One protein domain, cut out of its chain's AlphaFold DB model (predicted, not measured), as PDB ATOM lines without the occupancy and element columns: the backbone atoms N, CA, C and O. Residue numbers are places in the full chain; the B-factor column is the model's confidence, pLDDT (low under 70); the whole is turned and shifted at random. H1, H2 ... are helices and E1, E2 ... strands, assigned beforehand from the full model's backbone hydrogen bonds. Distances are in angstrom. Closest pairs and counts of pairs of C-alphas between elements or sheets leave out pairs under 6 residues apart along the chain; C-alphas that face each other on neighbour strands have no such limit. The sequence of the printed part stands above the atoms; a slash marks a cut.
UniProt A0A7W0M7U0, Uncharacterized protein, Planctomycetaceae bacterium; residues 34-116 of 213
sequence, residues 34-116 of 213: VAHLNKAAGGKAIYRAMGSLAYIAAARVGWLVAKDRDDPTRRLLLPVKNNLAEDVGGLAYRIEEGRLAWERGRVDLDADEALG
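This is residues 34 to 116 of the 213 residues of an uncharacterized protein of Planctomycetaceae bacterium (UniProt A0A7W0M7U0). A strongly twisted, curled sheet of four strands makes the body, with the long hairpin E1 and E2 through its middle and the smaller hairpin E3 and E4 turned away from it at one side. Two very short helices go with it, H1 beyond the beginning of E1 and H2 over the middle of E1 and E2, where Ala 111 comes close to Leu 64 and Leu 78, while residues 34 to 52, with no named element, loop round far from E4. The printed part has 83 residues with two named helices and four named strands, in the order H1 E1 E2 E3 E4 H2, and the sheet, E1 - E2 - E3 - E4, is all antiparallel. The class is mixed, helices and strands, though under half of the residues, 36, are in named elements. The whole is compact, with a radius of gyration of the C-alphas of 13.1 A, and spans 36 by 29 by 23 A.

After residues 34 to 52 comes H1, residues 53 to 58, which only grazes the sheet with its residues 55 to 57. Its closest C-alphas to E1, residues 61 to 67, are those of Ile 56 and Gly 62, 6.8 A apart. E1 and E2, residues 74 to 82, form an antiparallel hairpin at 157 degrees, with N 64 and O 78 at 2.8 A and N 66 and O 76 at 2.9 A, within hydrogen-bond range. E2 and E3, residues 91 to 96, form the next hairpin at 145 degrees, with N 75 and O 93 within hydrogen-bond range at 2.8 A. E3 and E4, residues 99 to 102, form a third at 148 degrees, with N 94 and O 101 within range at 2.9 A. The four strands are a meander, each the antiparallel neighbour of the one before. The edge strands E1 and E4 are apart; from edge to edge the strands' lines turn by 76 degrees and the way across the sheet by 89 degrees. H2, residues 111 to 114, only grazes the sheet; its closest C-alphas to E2 are those of Leu 78 and Ala 111, 5.5 A apart. H1 and H2 are apart. In H1 every O i to N i+4 pair is within hydrogen-bond range; H2 is too short for such a pair, and its one O i to N i+3 pair is not within range.

H1 begins at C-alpha 53, (175.475, 170.857, 116.860), and is 8.7 A long from first to last C-alpha. E1 measures 20.0 A, E2 23.1 A, E3 16.1 A and E4 9.7 A. E2 begins at C-alpha 74, (200.626, 160.623, 124.512). H2, 5.1 A long, ends at C-alpha 114, (195.586, 170.037, 117.527).

The two C-alphas farthest apart are those of Ala 54 and Glu 97, 37.1 A. The printed part has no cut and no long link between named elements. The mean pLDDT of the printed part is 79.5; it is under 70 at residues 39 to 43, 50 to 51, 54, 86 to 88 and 116.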
ATOM      1  N   VAL A  34     179.785 161.020 124.290       80.62
ATOM      2  CA  VAL A  34     181.021 160.832 123.529       80.62
ATOM      3  C   VAL A  34     180.666 160.923 122.054       80.62
ATOM      4  O   VAL A  34     179.989 160.047 121.520       80.62
ATOM      5  N   ALA A  35     181.142 161.980 121.402       79.56
ATOM      6  CA  ALA A  35     180.954 162.197 119.976       79.56
ATOM      7  C   ALA A  35     182.271 161.976 119.225       79.56
ATOM      8  O   ALA A  35     183.335 162.439 119.642       79.56
ATOM      9  N   HIS A  36     182.199 161.285 118.088       82.31
ATOM     10  CA  HIS A  36     183.326 161.195 117.161       82.31
ATOM     11  C   HIS A  36     183.518 162.514 116.411       82.31
ATOM     12  O   HIS A  36     182.580 163.289 116.267       82.31
ATOM     13  N   LEU A  37     184.722 162.766 115.897       80.19
ATOM     14  CA  LEU A  37     184.973 163.915 115.028       80.19
ATOM     15  C   LEU A  37     184.732 163.567 113.560       80.19
ATOM     16  O   LEU A  37     185.054 162.465 113.112       80.19
ATOM     17  N   ASN A  38     184.228 164.530 112.791       75.31
ATOM     18  CA  ASN A  38     184.118 164.392 111.344       75.31
ATOM     19  C   ASN A  38     185.512 164.453 110.685       75.31
ATOM     20  O   ASN A  38     186.494 164.916 111.272       75.31
ATOM     21  N   LYS A  39     185.606 163.993 109.433       66.88
ATOM     22  CA  LYS A  39     186.865 163.978 108.664       66.88
ATOM     23  C   LYS A  39     187.222 165.331 108.030       66.88
ATOM     24  O   LYS A  39     188.181 165.388 107.268       66.88
ATOM     25  N   ALA A  40     186.451 166.392 108.288       63.19
ATOM     26  CA  ALA A  40     186.700 167.693 107.678       63.19
ATOM     27  C   ALA A  40     188.058 168.245 108.136       63.19
ATOM     28  O   ALA A  40     188.378 168.199 109.324       63.19
ATOM     29  N   ALA A  41     188.855 168.741 107.191       57.72
ATOM     30  CA  ALA A  41     190.101 169.441 107.473       57.72
ATOM     31  C   ALA A  41     189.822 170.950 107.570       57.72
ATOM     32  O   ALA A  41     189.098 171.497 106.738       57.72
ATOM     33  N   GLY A  42     190.394 171.610 108.580       56.81
ATOM     34  CA  GLY A  42     190.170 173.035 108.843       56.81
ATOM     35  C   GLY A  42     188.874 173.355 109.609       56.81
ATOM     36  O   GLY A  42     187.984 172.520 109.759       56.81
ATOM     37  N   GLY A  43     188.780 174.591 110.113       66.88
ATOM     38  CA  GLY A  43     187.636 175.098 110.890       66.88
ATOM     39  C   GLY A  43     187.725 174.874 112.409       66.88
ATOM     40  O   GLY A  43     188.616 174.187 112.902       66.88
ATOM     41  N   LYS A  44     186.799 175.478 113.167       78.19
ATOM     42  CA  LYS A  44     186.801 175.394 114.639       78.19
ATOM     43  C   LYS A  44     186.440 173.990 115.131       78.19
ATOM     44  O   LYS A  44     185.460 173.403 114.668       78.19
ATOM     45  N   ALA A  45     187.163 173.495 116.127       78.56
ATOM     46  CA  ALA A  45     187.020 172.189 116.758       78.56
ATOM     47  C   ALA A  45     185.601 171.944 117.280       78.56
ATOM     48  O   ALA A  45     185.074 170.841 117.135       78.56
ATOM     49  N   ILE A  46     184.934 172.983 117.795       80.00
ATOM     50  CA  ILE A  46     183.549 172.899 118.285       80.00
ATOM     51  C   ILE A  46     182.554 172.423 117.215       80.00
ATOM     52  O   ILE A  46     181.563 171.777 117.542       80.00
ATOM     53  N   TYR A  47     182.833 172.677 115.932       81.44
ATOM     54  CA  TYR A  47     181.984 172.257 114.813       81.44
ATOM     55  C   TYR A  47     182.353 170.882 114.249       81.44
ATOM     56  O   TYR A  47     181.712 170.406 113.311       81.44
ATOM     57  N   ARG A  48     183.392 170.235 114.790       80.12
ATOM     58  CA  ARG A  48     183.856 168.930 114.309       80.12
ATOM     59  C   ARG A  48     183.215 167.751 115.023       80.12
ATOM     60  O   ARG A  48     183.295 166.647 114.487       80.12
ATOM     61  N   ALA A  49     182.560 167.966 116.163       78.50
ATOM     62  CA  ALA A  49     181.753 166.939 116.813       78.50
ATOM     63  C   ALA A  49     180.669 166.431 115.846       78.50
ATOM     64  O   ALA A  49     179.846 167.199 115.348       78.50
ATOM     65  N   MET A  50     180.701 165.136 115.538       66.75
ATOM     66  CA  MET A  50     179.701 164.474 114.708       66.75
ATOM     67  C   MET A  50     178.390 164.333 115.466       66.75
ATOM     68  O   MET A  50     178.376 164.081 116.666       66.75
ATOM     69  N   GLY A  51     177.291 164.425 114.723       67.50
ATOM     70  CA  GLY A  51     175.941 164.422 115.268       67.50
ATOM     71  C   GLY A  51     175.295 165.788 115.083       67.50
ATOM     72  O   GLY A  51     175.527 166.464 114.080       67.50
ATOM     73  N   SER A  52     174.462 166.185 116.041       70.06
ATOM     74  CA  SER A  52     173.830 167.501 116.038       70.06
ATOM     75  C   SER A  52     174.696 168.520 116.773       70.06
ATOM     76  O   SER A  52     175.102 168.287 117.912       70.06
ATOM     77  N   LEU A  53     174.876 169.703 116.180       70.31
ATOM     78  CA  LEU A  53     175.475 170.857 116.860       70.31
ATOM     79  C   LEU A  53     174.731 171.205 118.167       70.31
ATOM     80  O   LEU A  53     175.323 171.771 119.085       70.31
ATOM     81  N   ALA A  54     173.453 170.825 118.278       69.12
ATOM     82  CA  ALA A  54     172.654 171.017 119.483       69.12
ATOM     83  C   ALA A  54     173.266 170.343 120.725       69.12
ATOM     84  O   ALA A  54     173.131 170.880 121.823       69.12
ATOM     85  N   TYR A  55     173.983 169.224 120.569       73.31
ATOM     86  CA  TYR A  55     174.572 168.501 121.698       73.31
ATOM     87  C   TYR A  55     175.711 169.289 122.357       73.31
ATOM     88  O   TYR A  55     175.668 169.576 123.556       73.31
ATOM     89  N   ILE A  56     176.690 169.756 121.573       77.19
ATOM     90  CA  ILE A  56     177.783 170.590 122.101       77.19
ATOM     91  C   ILE A  56     177.296 171.994 122.500       77.19
ATOM     92  O   ILE A  56     177.852 172.629 123.401       77.19
ATOM     93  N   ALA A  57     176.222 172.489 121.876       77.81
ATOM     94  CA  ALA A  57     175.577 173.735 122.278       77.81
ATOM     95  C   ALA A  57     174.929 173.624 123.671       77.81
ATOM     96  O   ALA A  57     175.082 174.549 124.470       77.81
ATOM     97  N   ALA A  58     174.291 172.492 123.986       80.38
ATOM     98  CA  ALA A  58     173.680 172.231 125.289       80.38
ATOM     99  C   ALA A  58     174.714 171.959 126.398       80.38
ATOM    100  O   ALA A  58     174.484 172.305 127.559       80.38
ATOM    101  N   ALA A  59     175.868 171.379 126.057       82.44
ATOM    102  CA  ALA A  59     176.921 171.085 127.023       82.44
ATOM    103  C   ALA A  59     177.485 172.364 127.677       82.44
ATOM    104  O   ALA A  59     177.777 173.349 126.996       82.44
ATOM    105  N   ARG A  60     177.689 172.351 129.005       85.69
ATOM    106  CA  ARG A  60     178.380 173.446 129.722       85.69
ATOM    107  C   ARG A  60     179.897 173.399 129.551       85.69
ATOM    108  O   ARG A  60     180.549 174.436 129.631       85.69
ATOM    109  N   VAL A  61     180.428 172.201 129.319       85.94
ATOM    110  CA  VAL A  61     181.850 171.939 129.109       85.94
ATOM    111  C   VAL A  61     181.990 170.903 127.995       85.94
ATOM    112  O   VAL A  61     181.223 169.943 127.951       85.94
ATOM    113  N   GLY A  62     182.954 171.101 127.103       87.88
ATOM    114  CA  GLY A  62     183.299 170.178 126.031       87.88
ATOM    115  C   GLY A  62     184.811 170.062 125.904       87.88
ATOM    116  O   GLY A  62     185.508 171.076 125.884       87.88
ATOM    117  N   TRP A  63     185.301 168.829 125.803       90.25
ATOM    118  CA  TRP A  63     186.724 168.519 125.693       90.25
ATOM    119  C   TRP A  63     187.005 167.700 124.438       90.25
ATOM    120  O   TRP A  63     186.238 166.809 124.071       90.25
ATOM    121  N   LEU A  64     188.140 167.984 123.814       90.06
ATOM    122  CA  LEU A  64     188.730 167.191 122.753       90.06
ATOM    123  C   LEU A  64     189.720 166.202 123.364       90.06
ATOM    124  O   LEU A  64     190.656 166.611 124.046       90.06
ATOM    125  N   VAL A  65     189.555 164.917 123.048       91.12
ATOM    126  CA  VAL A  65     190.603 163.911 123.244       91.12
ATOM    127  C   VAL A  65     191.325 163.709 121.918       91.12
ATOM    128  O   VAL A  65     190.731 163.226 120.953       91.12
ATOM    129  N   ALA A  66     192.603 164.071 121.866       87.50
ATOM    130  CA  ALA A  66     193.431 163.952 120.671       87.50
ATOM    131  C   ALA A  66     194.689 163.121 120.944       87.50
ATOM    132  O   ALA A  66     195.158 163.012 122.077       87.50
ATOM    133  N   LYS A  67     195.245 162.518 119.890       83.50
ATOM    134  CA  LYS A  67     196.626 162.031 119.944       83.50
ATOM    135  C   LYS A  67     197.554 163.230 119.855       83.50
ATOM    136  O   LYS A  67     197.264 164.153 119.094       83.50
ATOM    137  N   ASP A  68     198.656 163.186 120.588       80.50
ATOM    138  CA  ASP A  68     199.738 164.114 120.312       80.50
ATOM    139  C   ASP A  68     200.366 163.757 118.951       80.50
ATOM    140  O   ASP A  68     200.497 162.580 118.596       80.50
ATOM    141  N   ARG A  69     200.664 164.782 118.152       73.50
ATOM    142  CA  ARG A  69     201.298 164.630 116.838       73.50
ATOM    143  C   ARG A  69     202.784 164.322 116.980       73.50
ATOM    144  O   ARG A  69     203.322 163.628 116.121       73.50
ATOM    145  N   ASP A  70     203.396 164.811 118.052       70.44
ATOM    146  CA  ASP A  70     204.826 164.676 118.309       70.44
ATOM    147  C   ASP A  70     205.132 163.393 119.104       70.44
ATOM    148  O   ASP A  70     206.194 162.798 118.932       70.44
ATOM    149  N   ASP A  71     204.169 162.902 119.899       73.62
ATOM    150  CA  ASP A  71     204.268 161.639 120.641       73.62
ATOM    151  C   ASP A  71     202.995 160.766 120.496       73.62
ATOM    152  O   ASP A  71     201.990 160.971 121.184       73.62
ATOM    153  N   PRO A  72     203.015 159.700 119.674       74.62
ATOM    154  CA  PRO A  72     201.846 158.849 119.453       74.62
ATOM    155  C   PRO A  72     201.415 158.023 120.680       74.62
ATOM    156  O   PRO A  72     200.317 157.443 120.659       74.62
ATOM    157  N   THR A  73     202.225 157.949 121.740       79.88
ATOM    158  CA  THR A  73     201.874 157.299 123.018       79.88
ATOM    159  C   THR A  73     201.126 158.244 123.964       79.88
ATOM    160  O   THR A  73     200.379 157.787 124.831       79.88
ATOM    161  N   ARG A  74     201.241 159.553 123.729       83.56
ATOM    162  CA  ARG A  74     200.626 160.623 124.512       83.56
ATOM    163  C   ARG A  74     199.236 160.979 123.992       83.56
ATOM    164  O   ARG A  74     198.918 160.887 122.797       83.56
ATOM    165  N   ARG A  75     198.350 161.341 124.911       89.38
ATOM    166  CA  ARG A  75     196.994 161.818 124.632       89.38
ATOM    167  C   ARG A  75     196.808 163.183 125.263       89.38
ATOM    168  O   ARG A  75     197.284 163.430 126.365       89.38
ATOM    169  N   LEU A  76     196.095 164.043 124.552       90.25
ATOM    170  CA  LEU A  76     195.787 165.401 124.967       90.25
ATOM    171  C   LEU A  76     194.299 165.497 125.280       90.25
ATOM    172  O   LEU A  76     193.472 164.983 124.524       90.25
ATOM    173  N   LEU A  77     193.972 166.172 126.376       92.31
ATOM    174  CA  LEU A  77     192.627 166.574 126.752       92.31
ATOM    175  C   LEU A  77     192.564 168.103 126.678       92.31
ATOM    176  O   LEU A  77     193.069 168.796 127.561       92.31
ATOM    177  N   LEU A  78     191.991 168.627 125.596       89.38
ATOM    178  CA  LEU A  78     192.014 170.055 125.265       89.38
ATOM    179  C   LEU A  78     190.613 170.663 125.394       89.38
ATOM    180  O   LEU A  78     189.650 170.044 124.930       89.38
ATOM    181  N   PRO A  79     190.456 171.838 126.022       87.00
ATOM    182  CA  PRO A  79     189.146 172.458 126.151       87.00
ATOM    183  C   PRO A  79     188.664 172.929 124.774       87.00
ATOM    184  O   PRO A  79     189.397 173.563 124.025       87.00
ATOM    185  N   VAL A  80     187.421 172.592 124.433       86.31
ATOM    186  CA  VAL A  80     186.724 173.074 123.223       86.31
ATOM    187  C   VAL A  80     185.660 174.103 123.599       86.31
ATOM    188  O   VAL A  80     185.329 174.996 122.818       86.31
ATOM    189  N   LYS A  81     185.082 173.951 124.793       83.88
ATOM    190  CA  LYS A  81     184.071 174.838 125.357       83.88
ATOM    191  C   LYS A  81     184.125 174.762 126.874       83.88
ATOM    192  O   LYS A  81     184.092 173.663 127.426       83.88
ATOM    193  N   ASN A  82     184.085 175.909 127.536       83.75
ATOM    194  CA  ASN A  82     183.944 175.980 128.980       83.75
ATOM    195  C   ASN A  82     183.151 177.228 129.375       83.75
ATOM    196  O   ASN A  82     183.614 178.353 129.220       83.75
ATOM    197  N   ASN A  83     181.936 177.020 129.877       79.25
ATOM    198  CA  ASN A  83     181.085 178.105 130.365       79.25
ATOM    199  C   ASN A  83     181.185 178.292 131.891       79.25
ATOM    200  O   ASN A  83     180.519 179.173 132.429       79.25
ATOM    201  N   LEU A  84     181.928 177.429 132.594       81.00
ATOM    202  CA  LEU A  84     181.977 177.392 134.061       81.00
ATOM    203  C   LEU A  84     183.207 178.099 134.635       81.00
ATOM    204  O   LEU A  84     183.176 178.528 135.784       81.00
ATOM    205  N   ALA A  85     184.277 178.213 133.853       75.69
ATOM    206  CA  ALA A  85     185.514 178.866 134.253       75.69
ATOM    207  C   ALA A  85     186.290 179.355 133.025       75.69
ATOM    208  O   ALA A  85     185.951 179.034 131.887       75.69
ATOM    209  N   GLU A  86     187.353 180.119 133.269       64.50
ATOM    210  CA  GLU A  86     188.304 180.477 132.223       64.50
ATOM    211  C   GLU A  86     189.092 179.242 131.759       64.50
ATOM    212  O   GLU A  86     189.482 178.396 132.568       64.50
ATOM    213  N   ASP A  87     189.358 179.153 130.455       64.31
ATOM    214  CA  ASP A  87     190.213 178.103 129.915       64.31
ATOM    215  C   ASP A  87     191.663 178.335 130.335       64.31
ATOM    216  O   ASP A  87     192.339 179.277 129.924       64.31
ATOM    217  N   VAL A  88     192.136 177.437 131.190       61.97
ATOM    218  CA  VAL A  88     193.467 177.493 131.797       61.97
ATOM    219  C   VAL A  88     194.508 176.665 131.035       61.97
ATOM    220  O   VAL A  88     195.667 176.650 131.433       61.97
ATOM    221  N   GLY A  89     194.124 176.008 129.935       73.56
ATOM    222  CA  GLY A  89     194.977 175.139 129.117       73.56
ATOM    223  C   GLY A  89     194.562 173.666 129.173       73.56
ATOM    224  O   GLY A  89     193.724 173.274 129.985       73.56
ATOM    225  N   GLY A  90     195.149 172.856 128.293       82.69
ATOM    226  CA  GLY A  90     194.884 171.424 128.192       82.69
ATOM    227  C   GLY A  90     195.640 170.580 129.217       82.69
ATOM    228  O   GLY A  90     196.510 171.067 129.944       82.69
ATOM    229  N   LEU A  91     195.325 169.290 129.248       89.75
ATOM    230  CA  LEU A  91     196.011 168.270 130.040       89.75
ATOM    231  C   LEU A  91     196.596 167.205 129.111       89.75
ATOM    232  O   LEU A  91     196.073 166.977 128.021       89.75
ATOM    233  N   ALA A  92     197.657 166.533 129.550       89.62
ATOM    234  CA  ALA A  92     198.228 165.392 128.846       89.62
ATOM    235  C   ALA A  92     198.225 164.153 129.734       89.62
ATOM    236  O   ALA A  92     198.344 164.245 130.957       89.62
ATOM    237  N   TYR A  93     198.081 162.991 129.110       88.88
ATOM    238  CA  TYR A  93     198.165 161.710 129.791       88.88
ATOM    239  C   TYR A  93     198.679 160.604 128.872       88.88
ATOM    240  O   TYR A  93     198.591 160.689 127.642       88.88
ATOM    241  N   ARG A  94     199.160 159.524 129.485       90.06
ATOM    242  CA  ARG A  94     199.480 158.252 128.828       90.06
ATOM    243  C   ARG A  94     198.626 157.127 129.395       90.06
ATOM    244  O   ARG A  94     198.000 157.266 130.448       90.06
ATOM    245  N   ILE A  95     198.571 156.020 128.658       88.12
ATOM    246  CA  ILE A  95     198.026 154.763 129.167       88.12
ATOM    247  C   ILE A  95     199.201 153.852 129.500       88.12
ATOM    248  O   ILE A  95     199.832 153.301 128.602       88.12
ATOM    249  N   GLU A  96     199.480 153.710 130.787       88.38
ATOM    250  CA  GLU A  96     200.578 152.913 131.328       88.38
ATOM    251  C   GLU A  96     199.973 151.736 132.088       88.38
ATOM    252  O   GLU A  96     199.093 151.921 132.924       88.38
ATOM    253  N   GLU A  97     200.366 150.508 131.740       90.50
ATOM    254  CA  GLU A  97     199.853 149.281 132.382       90.50
ATOM    255  C   GLU A  97     198.308 149.203 132.441       90.50
ATOM    256  O   GLU A  97     197.709 148.693 133.388       90.50
ATOM    257  N   GLY A  98     197.634 149.741 131.417       88.19
ATOM    258  CA  GLY A  98     196.169 149.784 131.334       88.19
ATOM    259  C   GLY A  98     195.502 150.849 132.213       88.19
ATOM    260  O   GLY A  98     194.278 150.849 132.345       88.19
ATOM    261  N   ARG A  99     196.275 151.766 132.801       89.00
ATOM    262  CA  ARG A  99     195.798 152.862 133.654       89.00
ATOM    263  C   ARG A  99     196.142 154.212 133.048       89.00
ATOM    264  O   ARG A  99     197.077 154.339 132.267       89.00
ATOM    265  N   LEU A 100     195.364 155.226 133.412       90.00
ATOM    266  CA  LEU A 100     195.618 156.596 132.991       90.00
ATOM    267  C   LEU A 100     196.680 157.220 133.904       90.00
ATOM    268  O   LEU A 100     196.466 157.320 135.110       90.00
ATOM    269  N   ALA A 101     197.795 157.644 133.314       89.12
ATOM    270  CA  ALA A 101     198.863 158.385 133.976       89.12
ATOM    271  C   ALA A 101     198.852 159.837 133.478       89.12
ATOM    272  O   ALA A 101     199.159 160.097 132.314       89.12
ATOM    273  N   TRP A 102     198.440 160.775 134.337       88.69
ATOM    274  CA  TRP A 102     198.437 162.205 134.012       88.69
ATOM    275  C   TRP A 102     199.854 162.771 134.054       88.69
ATOM    276  O   TRP A 102     200.610 162.511 134.990       88.69
ATOM    277  N   GLU A 103     200.189 163.602 133.075       83.81
ATOM    278  CA  GLU A 103     201.403 164.406 133.124       83.81
ATOM    279  C   GLU A 103     201.218 165.603 134.054       83.81
ATOM    280  O   GLU A 103     200.129 166.172 134.179       83.81
ATOM    281  N   ARG A 104     202.309 166.015 134.699       75.50
ATOM    282  CA  ARG A 104     202.315 167.240 135.495       75.50
ATOM    283  C   ARG A 104     202.366 168.447 134.565       75.50
ATOM    284  O   ARG A 104     203.090 168.462 133.577       75.50
ATOM    285  N   GLY A 105     201.648 169.499 134.941       71.06
ATOM    286  CA  GLY A 105     201.612 170.740 134.176       71.06
ATOM    287  C   GLY A 105     200.502 170.768 133.129       71.06
ATOM    288  O   GLY A 105     199.665 169.874 133.034       71.06
ATOM    289  N   ARG A 106     200.450 171.875 132.389       75.38
ATOM    290  CA  ARG A 106     199.394 172.153 131.412       75.38
ATOM    291  C   ARG A 106     199.943 172.096 129.996       75.38
ATOM    292  O   ARG A 106     201.052 172.578 129.748       75.38
ATOM    293  N   VAL A 107     199.129 171.591 129.080       76.81
ATOM    294  CA  VAL A 107     199.371 171.611 127.637       76.81
ATOM    295  C   VAL A 107     198.905 172.955 127.085       76.81
ATOM    296  O   VAL A 107     197.736 173.318 127.211       76.81
ATOM    297  N   ASP A 108     199.823 173.700 126.477       70.56
ATOM    298  CA  ASP A 108     199.532 174.968 125.790       70.56
ATOM    299  C   ASP A 108     199.370 174.696 124.288       70.56
ATOM    300  O   ASP A 108     200.202 175.093 123.477       70.56
ATOM    301  N   LEU A 109     198.341 173.913 123.954       76.31
ATOM    302  CA  LEU A 109     197.909 173.603 122.591       76.31
ATOM    303  C   LEU A 109     196.394 173.781 122.532       76.31
ATOM    304  O   LEU A 109     195.676 173.223 123.366       76.31
ATOM    305  N   ASP A 110     195.910 174.561 121.574       82.31
ATOM    306  CA  ASP A 110     194.473 174.740 121.377       82.31
ATOM    307  C   ASP A 110     193.848 173.541 120.637       82.31
ATOM    308  O   ASP A 110     194.511 172.843 119.866       82.31
ATOM    309  N   ALA A 111     192.557 173.282 120.858       84.94
ATOM    310  CA  ALA A 111     191.852 172.200 120.176       84.94
ATOM    311  C   ALA A 111     191.789 172.395 118.646       84.94
ATOM    312  O   ALA A 111     191.856 171.411 117.906       84.94
ATOM    313  N   ASP A 112     191.699 173.637 118.166       82.00
ATOM    314  CA  ASP A 112     191.756 173.996 116.748       82.00
ATOM    315  C   ASP A 112     193.149 173.659 116.174       82.00
ATOM    316  O   ASP A 112     193.281 172.975 115.152       82.00
ATOM    317  N   GLU A 113     194.209 174.043 116.891       77.56
ATOM    318  CA  GLU A 113     195.602 173.760 116.520       77.56
ATOM    319  C   GLU A 113     195.885 172.250 116.467       77.56
ATOM    320  O   GLU A 113     196.443 171.755 115.484       77.56
ATOM    321  N   ALA A 114     195.431 171.493 117.471       81.88
ATOM    322  CA  ALA A 114     195.586 170.037 117.527       81.88
ATOM    323  C   ALA A 114     194.882 169.314 116.367       81.88
ATOM    324  O   ALA A 114     195.325 168.254 115.919       81.88
ATOM    325  N   LEU A 115     193.789 169.891 115.866       79.12
ATOM    326  CA  LEU A 115     193.003 169.359 114.759       79.12
ATOM    327  C   LEU A 115     193.461 169.852 113.379       79.12
ATOM    328  O   LEU A 115     192.839 169.484 112.375       79.12
ATOM    329  N   GLY A 116     194.550 170.626 113.321       66.81
ATOM    330  CA  GLY A 116     195.144 171.116 112.080       66.81
ATOM    331  C   GLY A 116     194.340 172.231 111.412       66.81
ATOM    332  O   GLY A 116     194.407 172.374 110.194       66.81
TER     333      GLY A 116